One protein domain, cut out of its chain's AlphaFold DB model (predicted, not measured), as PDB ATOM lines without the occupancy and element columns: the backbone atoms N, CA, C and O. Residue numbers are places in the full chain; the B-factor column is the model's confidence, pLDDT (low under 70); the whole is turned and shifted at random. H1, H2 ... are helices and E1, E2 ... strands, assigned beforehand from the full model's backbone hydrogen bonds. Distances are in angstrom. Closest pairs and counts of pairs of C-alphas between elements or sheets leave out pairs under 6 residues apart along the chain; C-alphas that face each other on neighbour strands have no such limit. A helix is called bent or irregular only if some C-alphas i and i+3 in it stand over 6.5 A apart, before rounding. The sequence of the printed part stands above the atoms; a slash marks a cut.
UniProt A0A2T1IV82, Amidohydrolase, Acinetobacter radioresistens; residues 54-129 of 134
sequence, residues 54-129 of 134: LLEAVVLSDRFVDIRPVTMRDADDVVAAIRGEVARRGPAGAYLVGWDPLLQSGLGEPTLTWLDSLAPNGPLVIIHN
ATOM      1  N   LEU A  54     246.776 262.543 450.351       90.94
ATOM      2  CA  LEU A  54     247.641 263.577 450.931       90.94
ATOM      3  C   LEU A  54     247.628 264.867 450.108       90.94
ATOM      4  O   LEU A  54     247.597 265.953 450.677       90.94
ATOM      5  N   LEU A  55     247.639 264.753 448.777       87.25
ATOM      6  CA  LEU A  55     247.552 265.913 447.897       87.25
ATOM      7  C   LEU A  55     246.174 266.566 448.022       87.25
ATOM      8  O   LEU A  55     246.086 267.780 448.178       87.25
ATOM      9  N   GLU A  56     245.116 265.755 448.028       88.75
ATOM     10  CA  GLU A  56     243.743 266.204 448.260       88.75
ATOM     11  C   GLU A  56     243.617 266.925 449.603       88.75
ATOM     12  O   GLU A  56     243.094 268.034 449.645       88.75
ATOM     13  N   ALA A  57     244.163 266.364 450.687       90.75
ATOM     14  CA  ALA A  57     244.139 266.999 452.002       90.75
ATOM     15  C   ALA A  57     244.847 268.360 452.009       90.75
ATOM     16  O   ALA A  57     244.372 269.291 452.652       90.75
ATOM     17  N   VAL A  58     245.963 268.501 451.287       87.75
ATOM     18  CA  VAL A  58     246.680 269.779 451.172       87.75
ATOM     19  C   VAL A  58     245.868 270.794 450.366       87.75
ATOM     20  O   VAL A  58     245.693 271.922 450.826       87.75
ATOM     21  N   VAL A  59     245.341 270.409 449.202       83.94
ATOM     22  CA  VAL A  59     244.586 271.312 448.313       83.94
ATOM     23  C   VAL A  59     243.235 271.714 448.915       83.94
ATOM     24  O   VAL A  59     242.796 272.840 448.710       83.94
ATOM     25  N   LEU A  60     242.591 270.828 449.679       85.81
ATOM     26  CA  LEU A  60     241.323 271.097 450.370       85.81
ATOM     27  C   LEU A  60     241.504 271.712 451.768       85.81
ATOM     28  O   LEU A  60     240.514 272.021 452.432       85.81
ATOM     29  N   SER A  61     242.742 271.869 452.244       90.06
ATOM     30  CA  SER A  61     243.007 272.542 453.518       90.06
ATOM     31  C   SER A  61     242.758 274.049 453.427       90.06
ATOM     32  O   SER A  61     242.651 274.626 452.349       90.06
ATOM     33  N   ASP A  62     242.790 274.727 454.575       90.31
ATOM     34  CA  ASP A  62     242.749 276.193 454.645       90.31
ATOM     35  C   ASP A  62     244.007 276.870 454.057       90.31
ATOM     36  O   ASP A  62     244.116 278.104 454.055       90.31
ATOM     37  N   ARG A  63     244.999 276.080 453.622       91.50
ATOM     38  CA  ARG A  63     246.279 276.572 453.119       91.50
ATOM     39  C   ARG A  63     246.210 277.064 451.682       91.50
ATOM     40  O   ARG A  63     246.991 277.961 451.352       91.50
ATOM     41  N   PHE A  64     245.326 276.479 450.877       94.06
ATOM     42  CA  PHE A  64     245.107 276.838 449.484       94.06
ATOM     43  C   PHE A  64     243.807 277.622 449.337       94.06
ATOM     44  O   PHE A  64     242.777 277.251 449.892       94.06
ATOM     45  N   VAL A  65     243.852 278.699 448.557       96.00
ATOM     46  CA  VAL A  65     242.648 279.432 448.157       96.00
ATOM     47  C   VAL A  65     242.192 278.948 446.785       96.00
ATOM     48  O   VAL A  65     242.964 278.950 445.823       96.00
ATOM     49  N   ASP A  66     240.931 278.526 446.710       95.06
ATOM     50  CA  ASP A  66     240.283 278.078 445.480       95.06
ATOM     51  C   ASP A  66     239.831 279.274 444.635       95.06
ATOM     52  O   ASP A  66     238.812 279.909 444.919       95.06
ATOM     53  N   ILE A  67     240.592 279.552 443.580       96.75
ATOM     54  CA  ILE A  67     240.297 280.578 442.575       96.75
ATOM     55  C   ILE A  67     239.869 279.952 441.246       96.75
ATOM     56  O   ILE A  67     240.024 280.587 440.207       96.75
ATOM     57  N   ARG A  68     239.403 278.695 441.229       96.31
ATOM     58  CA  ARG A  68     239.025 278.015 439.981       96.31
ATOM     59  C   ARG A  68     237.900 278.757 439.252       96.31
ATOM     60  O   ARG A  68     237.038 279.355 439.890       96.31
ATOM     61  N   PRO A  69     237.782 278.622 437.922       96.88
ATOM     62  CA  PRO A  69     236.756 279.331 437.146       96.88
ATOM     63  C   PRO A  69     235.313 278.987 437.546       96.88
ATOM     64  O   PRO A  69     234.377 279.736 437.271       96.88
ATOM     65  N   VAL A  70     235.117 277.828 438.184       95.31
ATOM     66  CA  VAL A  70     233.817 277.401 438.719       95.31
ATOM     67  C   VAL A  70     233.406 278.174 439.975       95.31
ATOM     68  O   VAL A  70     232.213 278.250 440.253       95.31
ATOM     69  N   THR A  71     234.366 278.747 440.709       93.25
ATOM     70  CA  THR A  71     234.130 279.581 441.895       93.25
ATOM     71  C   THR A  71     234.257 281.070 441.576       93.25
ATOM     72  O   THR A  71     233.432 281.851 442.040       93.25
ATOM     73  N   MET A  72     235.247 281.462 440.765       96.81
ATOM     74  CA  MET A  72     235.569 282.857 440.443       96.81
ATOM     75  C   MET A  72     235.790 283.025 438.940       96.81
ATOM     76  O   MET A  72     236.765 282.516 438.385       96.81
ATOM     77  N   ARG A  73     234.882 283.742 438.272       95.56
ATOM     78  CA  ARG A  73     234.916 283.935 436.813       95.56
ATOM     79  C   ARG A  73     235.608 285.219 436.387       95.56
ATOM     80  O   ARG A  73     236.144 285.255 435.285       95.56
ATOM     81  N   ASP A  74     235.593 286.245 437.225       97.50
ATOM     82  CA  ASP A  74     236.069 287.576 436.866       97.50
ATOM     83  C   ASP A  74     237.451 287.843 437.469       97.50
ATOM     84  O   ASP A  74     237.731 287.489 438.617       97.50
ATOM     85  N   ALA A  75     238.337 288.463 436.686       96.44
ATOM     86  CA  ALA A  75     239.719 288.698 437.097       96.44
ATOM     87  C   ALA A  75     239.840 289.528 438.381       96.44
ATOM     88  O   ALA A  75     240.721 289.261 439.196       96.44
ATOM     89  N   ASP A  76     238.949 290.497 438.583       97.25
ATOM     90  CA  ASP A  76     238.969 291.346 439.774       97.25
ATOM     91  C   ASP A  76     238.726 290.533 441.054       97.25
ATOM     92  O   ASP A  76     239.436 290.735 442.041       97.25
ATOM     93  N   ASP A  77     237.815 289.556 441.019       98.00
ATOM     94  CA  ASP A  77     237.549 288.659 442.151       98.00
ATOM     95  C   ASP A  77     238.758 287.766 442.447       98.00
ATOM     96  O   ASP A  77     239.165 287.613 443.603       98.00
ATOM     97  N   VAL A  78     239.388 287.230 441.397       98.25
ATOM     98  CA  VAL A  78     240.606 286.414 441.515       98.25
ATOM     99  C   VAL A  78     241.737 287.224 442.150       98.25
ATOM    100  O   VAL A  78     242.388 286.774 443.095       98.25
ATOM    101  N   VAL A  79     241.971 288.446 441.666       97.31
ATOM    102  CA  VAL A  79     243.032 289.320 442.180       97.31
ATOM    103  C   VAL A  79     242.723 289.788 443.603       97.31
ATOM    104  O   VAL A  79     243.639 289.858 444.430       97.31
ATOM    105  N   ALA A  80     241.459 290.061 443.928       98.19
ATOM    106  CA  ALA A  80     241.038 290.376 445.288       98.19
ATOM    107  C   ALA A  80     241.305 289.205 446.248       98.19
ATOM    108  O   ALA A  80     241.854 289.424 447.332       98.19
ATOM    109  N   ALA A  81     241.011 287.967 445.837       98.19
ATOM    110  CA  ALA A  81     241.299 286.767 446.619       98.19
ATOM    111  C   ALA A  81     242.807 286.581 446.865       98.19
ATOM    112  O   ALA A  81     243.219 286.323 447.999       98.19
ATOM    113  N   ILE A  82     243.645 286.800 445.841       97.81
ATOM    114  CA  ILE A  82     245.111 286.765 445.978       97.81
ATOM    115  C   ILE A  82     245.584 287.797 447.000       97.81
ATOM    116  O   ILE A  82     246.318 287.458 447.929       97.81
ATOM    117  N   ARG A  83     245.146 289.054 446.867       97.75
ATOM    118  CA  ARG A  83     245.530 290.128 447.796       97.75
ATOM    119  C   ARG A  83     245.089 289.825 449.224       97.75
ATOM    120  O   ARG A  83     245.864 290.048 450.152       97.75
ATOM    121  N   GLY A  84     243.876 289.303 449.393       97.81
ATOM    122  CA  GLY A  84     243.346 288.896 450.689       97.81
ATOM    123  C   GLY A  84     244.205 287.824 451.353       97.81
ATOM    124  O   GLY A  84     244.585 287.975 452.514       97.81
ATOM    125  N   GLU A  85     244.580 286.777 450.615       97.75
ATOM    126  CA  GLU A  85     245.397 285.694 451.167       97.75
ATOM    127  C   GLU A  85     246.827 286.136 451.476       97.75
ATOM    128  O   GLU A  85     247.355 285.804 452.540       97.75
ATOM    129  N   VAL A  86     247.441 286.934 450.597       98.06
ATOM    130  CA  VAL A  86     248.773 287.502 450.844       98.06
ATOM    131  C   VAL A  86     248.763 288.368 452.102       98.06
ATOM    132  O   VAL A  86     249.632 288.204 452.959       98.06
ATOM    133  N   ALA A  87     247.764 289.240 452.266       97.06
ATOM    134  CA  ALA A  87     247.634 290.072 453.460       97.06
ATOM    135  C   ALA A  87     247.417 289.230 454.728       97.06
ATOM    136  O   ALA A  87     247.985 289.530 455.777       97.06
ATOM    137  N   ARG A  88     246.623 288.158 454.632       96.19
ATOM    138  CA  ARG A  88     246.303 287.281 455.762       96.19
ATOM    139  C   ARG A  88     247.491 286.437 456.220       96.19
ATOM    140  O   ARG A  88     247.661 286.229 457.420       96.19
ATOM    141  N   ARG A  89     248.280 285.901 455.288       95.44
ATOM    142  CA  ARG A  89     249.388 284.978 455.591       95.44
ATOM    143  C   ARG A  89     250.730 285.684 455.770       95.44
ATOM    144  O   ARG A  89     251.585 285.170 456.492       95.44
ATOM    145  N   GLY A  90     250.927 286.834 455.127       94.25
ATOM    146  CA  GLY A  90     252.167 287.598 455.196       94.25
ATOM    147  C   GLY A  90     253.394 286.739 454.836       94.25
ATOM    148  O   GLY A  90     253.363 286.035 453.824       94.25
ATOM    149  N   PRO A  91     254.459 286.727 455.664       94.25
ATOM    150  CA  PRO A  91     255.683 285.966 455.390       94.25
ATOM    151  C   PRO A  91     255.495 284.447 455.276       94.25
ATOM    152  O   PRO A  91     256.343 283.771 454.701       94.25
ATOM    153  N   ALA A  92     254.395 283.893 455.802       94.25
ATOM    154  CA  ALA A  92     254.092 282.470 455.647       94.25
ATOM    155  C   ALA A  92     253.737 282.094 454.194       94.25
ATOM    156  O   ALA A  92     253.784 280.914 453.847       94.25
ATOM    157  N   GLY A  93     253.385 283.084 453.362       96.12
ATOM    158  CA  GLY A  93     253.101 282.948 451.936       96.12
ATOM    159  C   GLY A  93     251.646 282.662 451.582       96.12
ATOM    160  O   GLY A  93     250.857 282.213 452.412       96.12
ATOM    161  N   ALA A  94     251.293 282.860 450.321       97.38
ATOM    162  CA  ALA A  94     249.976 282.575 449.769       97.38
ATOM    163  C   ALA A  94     250.070 281.463 448.716       97.38
ATOM    164  O   ALA A  94     250.918 281.515 447.824       97.38
ATOM    165  N   TYR A  95     249.186 280.470 448.818       96.69
ATOM    166  CA  TYR A  95     249.050 279.408 447.824       96.69
ATOM    167  C   TYR A  95     247.630 279.426 447.281       96.69
ATOM    168  O   TYR A  95     246.665 279.455 448.046       96.69
ATOM    169  N   LEU A  96     247.509 279.418 445.961       96.50
ATOM    170  CA  LEU A  96     246.232 279.435 445.267       96.50
ATOM    171  C   LEU A  96     246.191 278.339 444.209       96.50
ATOM    172  O   LEU A  96     247.229 277.905 443.705       96.50
ATOM    173  N   VAL A  97     244.986 277.901 443.864       95.69
ATOM    174  CA  VAL A  97     244.748 276.908 442.816       95.69
ATOM    175  C   VAL A  97     243.590 277.349 441.938       95.69
ATOM    176  O   VAL A  97     242.548 277.754 442.447       95.69
ATOM    177  N   GLY A  98     243.762 277.246 440.621       95.56
ATOM    178  CA  GLY A  98     242.671 277.450 439.674       95.56
ATOM    179  C   GLY A  98     242.836 278.579 438.670       95.56
ATOM    180  O   GLY A  98     241.855 278.911 438.019       95.56
ATOM    181  N   TRP A  99     244.032 279.146 438.507       97.06
ATOM    182  CA  TRP A  99     244.256 280.184 437.495       97.06
ATOM    183  C   TRP A  99     244.027 279.642 436.081       97.06
ATOM    184  O   TRP A  99     244.655 278.652 435.708       97.06
ATOM    185  N   ASP A 100     243.155 280.277 435.301       96.88
ATOM    186  CA  ASP A 100     242.815 279.866 433.937       96.88
ATOM    187  C   ASP A 100     242.303 281.052 433.095       96.88
ATOM    188  O   ASP A 100     241.103 281.343 433.088       96.88
ATOM    189  N   PRO A 101     243.173 281.747 432.344       95.06
ATOM    190  CA  PRO A 101     242.772 282.912 431.556       95.06
ATOM    191  C   PRO A 101     241.862 282.568 430.366       95.06
ATOM    192  O   PRO A 101     241.286 283.469 429.762       95.06
ATOM    193  N   LEU A 102     241.696 281.283 430.016       94.88
ATOM    194  CA  LEU A 102     240.723 280.872 428.997       94.88
ATOM    195  C   LEU A 102     239.288 280.900 429.532       94.88
ATOM    196  O   LEU A 102     238.348 281.083 428.760       94.88
ATOM    197  N   LEU A 103     239.118 280.683 430.837       96.25
ATOM    198  CA  LEU A 103     237.814 280.558 431.487       96.25
ATOM    199  C   LEU A 103     237.506 281.718 432.444       96.25
ATOM    200  O   LEU A 103     236.346 281.888 432.824       96.25
ATOM    201  N   GLN A 104     238.518 282.506 432.819       97.31
ATOM    202  CA  GLN A 104     238.400 283.658 433.710       97.31
ATOM    203  C   GLN A 104     238.544 284.957 432.921       97.31
ATOM    204  O   GLN A 104     239.593 285.273 432.361       97.31
ATOM    205  N   SER A 105     237.451 285.709 432.862       96.69
ATOM    206  CA  SER A 105     237.316 286.880 432.006       96.69
ATOM    207  C   SER A 105     238.208 288.019 432.496       96.69
ATOM    208  O   SER A 105     238.182 288.386 433.668       96.69
ATOM    209  N   GLY A 106     239.006 288.579 431.584       95.38
ATOM    210  CA  GLY A 106     239.943 289.667 431.884       95.38
ATOM    211  C   GLY A 106     241.237 289.223 432.574       95.38
ATOM    212  O   GLY A 106     242.069 290.072 432.888       95.38
ATOM    213  N   LEU A 107     241.426 287.920 432.807       94.81
ATOM    214  CA  LEU A 107     242.610 287.407 433.482       94.81
ATOM    215  C   LEU A 107     243.760 287.254 432.480       94.81
ATOM    216  O   LEU A 107     243.608 286.646 431.423       94.81
ATOM    217  N   GLY A 108     244.909 287.847 432.796       92.19
ATOM    218  CA  GLY A 108     246.102 287.788 431.949       92.19
ATOM    219  C   GLY A 108     247.003 286.591 432.253       92.19
ATOM    220  O   GLY A 108     246.710 285.755 433.106       92.19
ATOM    221  N   GLU A 109     248.158 286.533 431.591       90.25
ATOM    222  CA  GLU A 109     249.255 285.692 432.065       90.25
ATOM    223  C   GLU A 109     250.011 286.413 433.192       90.25
ATOM    224  O   GLU A 109     250.407 287.572 433.020       90.25
ATOM    225  N   PRO A 110     250.226 285.767 434.350       92.19
ATOM    226  CA  PRO A 110     250.980 286.372 435.430       92.19
ATOM    227  C   PRO A 110     252.454 286.484 435.031       92.19
ATOM    228  O   PRO A 110     253.033 285.578 434.432       92.19
ATOM    229  N   THR A 111     253.074 287.601 435.400       94.62
ATOM    230  CA  THR A 111     254.522 287.809 435.269       94.62
ATOM    231  C   THR A 111     255.162 287.805 436.650       94.62
ATOM    232  O   THR A 111     254.501 288.162 437.625       94.62
ATOM    233  N   LEU A 112     256.451 287.461 436.745       94.62
ATOM    234  CA  LEU A 112     257.182 287.528 438.019       94.62
ATOM    235  C   LEU A 112     257.098 288.925 438.640       94.62
ATOM    236  O   LEU A 112     256.720 289.048 439.795       94.62
ATOM    237  N   THR A 113     257.300 289.982 437.846       97.31
ATOM    238  CA  THR A 113     257.164 291.371 438.312       97.31
ATOM    239  C   THR A 113     255.793 291.654 438.925       97.31
ATOM    240  O   THR A 113     255.690 292.342 439.939       97.31
ATOM    241  N   TRP A 114     254.723 291.137 438.317       96.19
ATOM    242  CA  TRP A 114     253.376 291.304 438.850       96.19
ATOM    243  C   TRP A 114     253.179 290.515 440.150       96.19
ATOM    244  O   TRP A 114     252.668 291.076 441.118       96.19
ATOM    245  N   LEU A 115     253.637 289.262 440.210       96.62
ATOM    246  CA  LEU A 115     253.575 288.435 441.420       96.62
ATOM    247  C   LEU A 115     254.361 289.068 442.581       96.62
ATOM    248  O   LEU A 115     253.822 289.203 443.681       96.62
ATOM    249  N   ASP A 116     255.575 289.549 442.315       96.50
ATOM    250  CA  ASP A 116     256.433 290.235 443.287       96.50
ATOM    251  C   ASP A 116     255.788 291.534 443.788       96.50
ATOM    252  O   ASP A 116     255.908 291.884 444.963       96.50
ATOM    253  N   SER A 117     255.039 292.237 442.930       96.44
ATOM    254  CA  SER A 117     254.284 293.430 443.338       96.44
ATOM    255  C   SER A 117     253.123 293.117 444.291       96.44
ATOM    256  O   SER A 117     252.722 293.981 445.075       96.44
ATOM    257  N   LEU A 118     252.571 291.899 444.233       96.19
ATOM    258  CA  LEU A 118     251.487 291.458 445.112       96.19
ATOM    259  C   LEU A 118     252.010 290.916 446.440       96.19
ATOM    260  O   LEU A 118     251.399 291.189 447.471       96.19
ATOM    261  N   ALA A 119     253.119 290.175 446.417       96.94
ATOM    262  CA  ALA A 119     253.680 289.482 447.574       96.94
ATOM    263  C   ALA A 119     255.186 289.766 447.758       96.94
ATOM    264  O   ALA A 119     256.003 288.851 447.709       96.94
ATOM    265  N   PRO A 120     255.587 291.016 448.050       94.81
ATOM    266  CA  PRO A 120     257.004 291.400 448.085       94.81
ATOM    267  C   PRO A 120     257.815 290.755 449.223       94.81
ATOM    268  O   PRO A 120     259.040 290.752 449.184       94.81
ATOM    269  N   ASN A 121     257.146 290.237 450.258       92.25
ATOM    270  CA  ASN A 121     257.777 289.775 451.502       92.25
ATOM    271  C   ASN A 121     257.524 288.290 451.807       92.25
ATOM    272  O   ASN A 121     257.790 287.841 452.923       92.25
ATOM    273  N   GLY A 122     256.952 287.534 450.872       93.44
ATOM    274  CA  GLY A 122     256.588 286.143 451.116       93.44
ATOM    275  C   GLY A 122     256.290 285.390 449.825       93.44
ATOM    276  O   GLY A 122     256.021 286.011 448.801       93.44
ATOM    277  N   PRO A 123     256.332 284.050 449.852       96.38
ATOM    278  CA  PRO A 123     256.093 283.272 448.649       96.38
ATOM    279  C   PRO A 123     254.639 283.419 448.188       96.38
ATOM    280  O   PRO A 123     253.716 283.305 448.993       96.38
ATOM    281  N   LEU A 124     254.444 283.624 446.886       97.50
ATOM    282  CA  LEU A 124     253.152 283.543 446.209       97.50
ATOM    283  C   LEU A 124     253.253 282.472 445.128       97.50
ATOM    284  O   LEU A 124     254.075 282.578 444.222       97.50
ATOM    285  N   VAL A 125     252.424 281.439 445.233       96.12
ATOM    286  CA  VAL A 125     252.367 280.347 444.257       96.12
ATOM    287  C   VAL A 125     250.929 280.182 443.801       96.12
ATOM    288  O   VAL A 125     250.014 280.097 444.621       96.12
ATOM    289  N   ILE A 126     250.738 280.115 442.487       96.38
ATOM    290  CA  ILE A 126     249.422 279.996 441.871       96.38
ATOM    291  C   ILE A 126     249.440 278.799 440.927       96.38
ATOM    292  O   ILE A 126     250.029 278.854 439.856       96.38
ATOM    293  N   ILE A 127     248.777 277.714 441.315       95.31
ATOM    294  CA  ILE A 127     248.657 276.527 440.470       95.31
ATOM    295  C   ILE A 127     247.594 276.794 439.397       95.31
ATOM    296  O   ILE A 127     246.461 277.183 439.702       95.31
ATOM    297  N   HIS A 128     247.951 276.566 438.134       95.75
ATOM    298  CA  HIS A 128     247.027 276.646 437.004       95.75
ATOM    299  C   HIS A 128     245.873 275.649 437.180       95.75
ATOM    300  O   HIS A 128     246.063 274.563 437.719       95.75
ATOM    301  N   ASN A 129     244.683 275.966 436.674       94.88
ATOM    302  CA  ASN A 129     243.484 275.123 436.790       94.88
ATOM    303  C   ASN A 129     243.662 273.699 436.235       94.88
ATOM    304  O   ASN A 129     243.007 272.763 436.680       94.88
TER     305      ASN A 129
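Overview. This is residues 54 to 129 of the 134 residues of the protein "Amidohydrolase" of Acinetobacter radioresistens (UniProt A0A2T1IV82). A small sheet of three parallel strands, in the order E1, E2, E3, is covered on one face by the long helix H2, which runs along E2. The short helix H3 grazes the sheet, and H1 lies farthest from the middle. The printed part has 76 residues, with three named helices and three named strands in the order H1, E1, H2, E2, H3, E3, and its class is mixed. It is compact, with a radius of gyration of the C-alphas of 11.8 A, and spans 31 by 30 by 17 A.

Arrangement. H1, residues 54 to 59, only grazes the sheet, with residues 58 to 59. E1, residues 64 to 66, is parallel to E2, residues 94 to 99; N 65 and O 95 are 3.0 A apart, within hydrogen-bond range. E2 is parallel to E3, residues 124 to 128, with N 96 and O 125 2.9 A apart, also within range. H2, residues 75 to 92, is on the sheet at a height of 8.0 A, in two layers, a helix on one face of a sheet. It runs along the strands, at 1 degrees to E2 on the local plane; its closest C-alphas to E2 are those of Val 86 and Ala 94, 5.2 A apart. H3, residues 112 to 118, only grazes the sheet. H2, with residues 82 to 86 alone, and H3 only just touch, with 3 pairs of C-alphas within 8 A, the closest Arg 83 and Leu 118 at 6.7 A, about perpendicular at 77 degrees. H1 is apart from H2 and H3. E1, H2, E2 and E2, H3, E3 are strand-helix-strand units, parallel neighbour strands with a helix between, with right-handed crossovers. Every O i to N i+4 pair is within hydrogen-bond range in H1 and H3, and 12 of 14 in H2.

Along the chain. H1 begins at C-alpha 54 (247.641, 263.577, 450.931) and is 8.7 A long; E1 is 6.4 A. H2, 24.3 A, has a kink of 45 degrees near residue 86 and is irregular, with C-alphas 88 and 91 9.5 A apart. E2 is 13.8 A, H3 9.9 A, and E3, 13.0 A, ends at C-alpha 128 (247.027, 276.646, 437.004).

Size, cuts and confidence. The C-alphas farthest apart, Leu 54 and Gly 106, are 33.2 A apart. The printed part has no cut; the link E2 to H3, residues 100 to 111, is long. Mean pLDDT of the printed part is 95.0, and no printed residue is under 70.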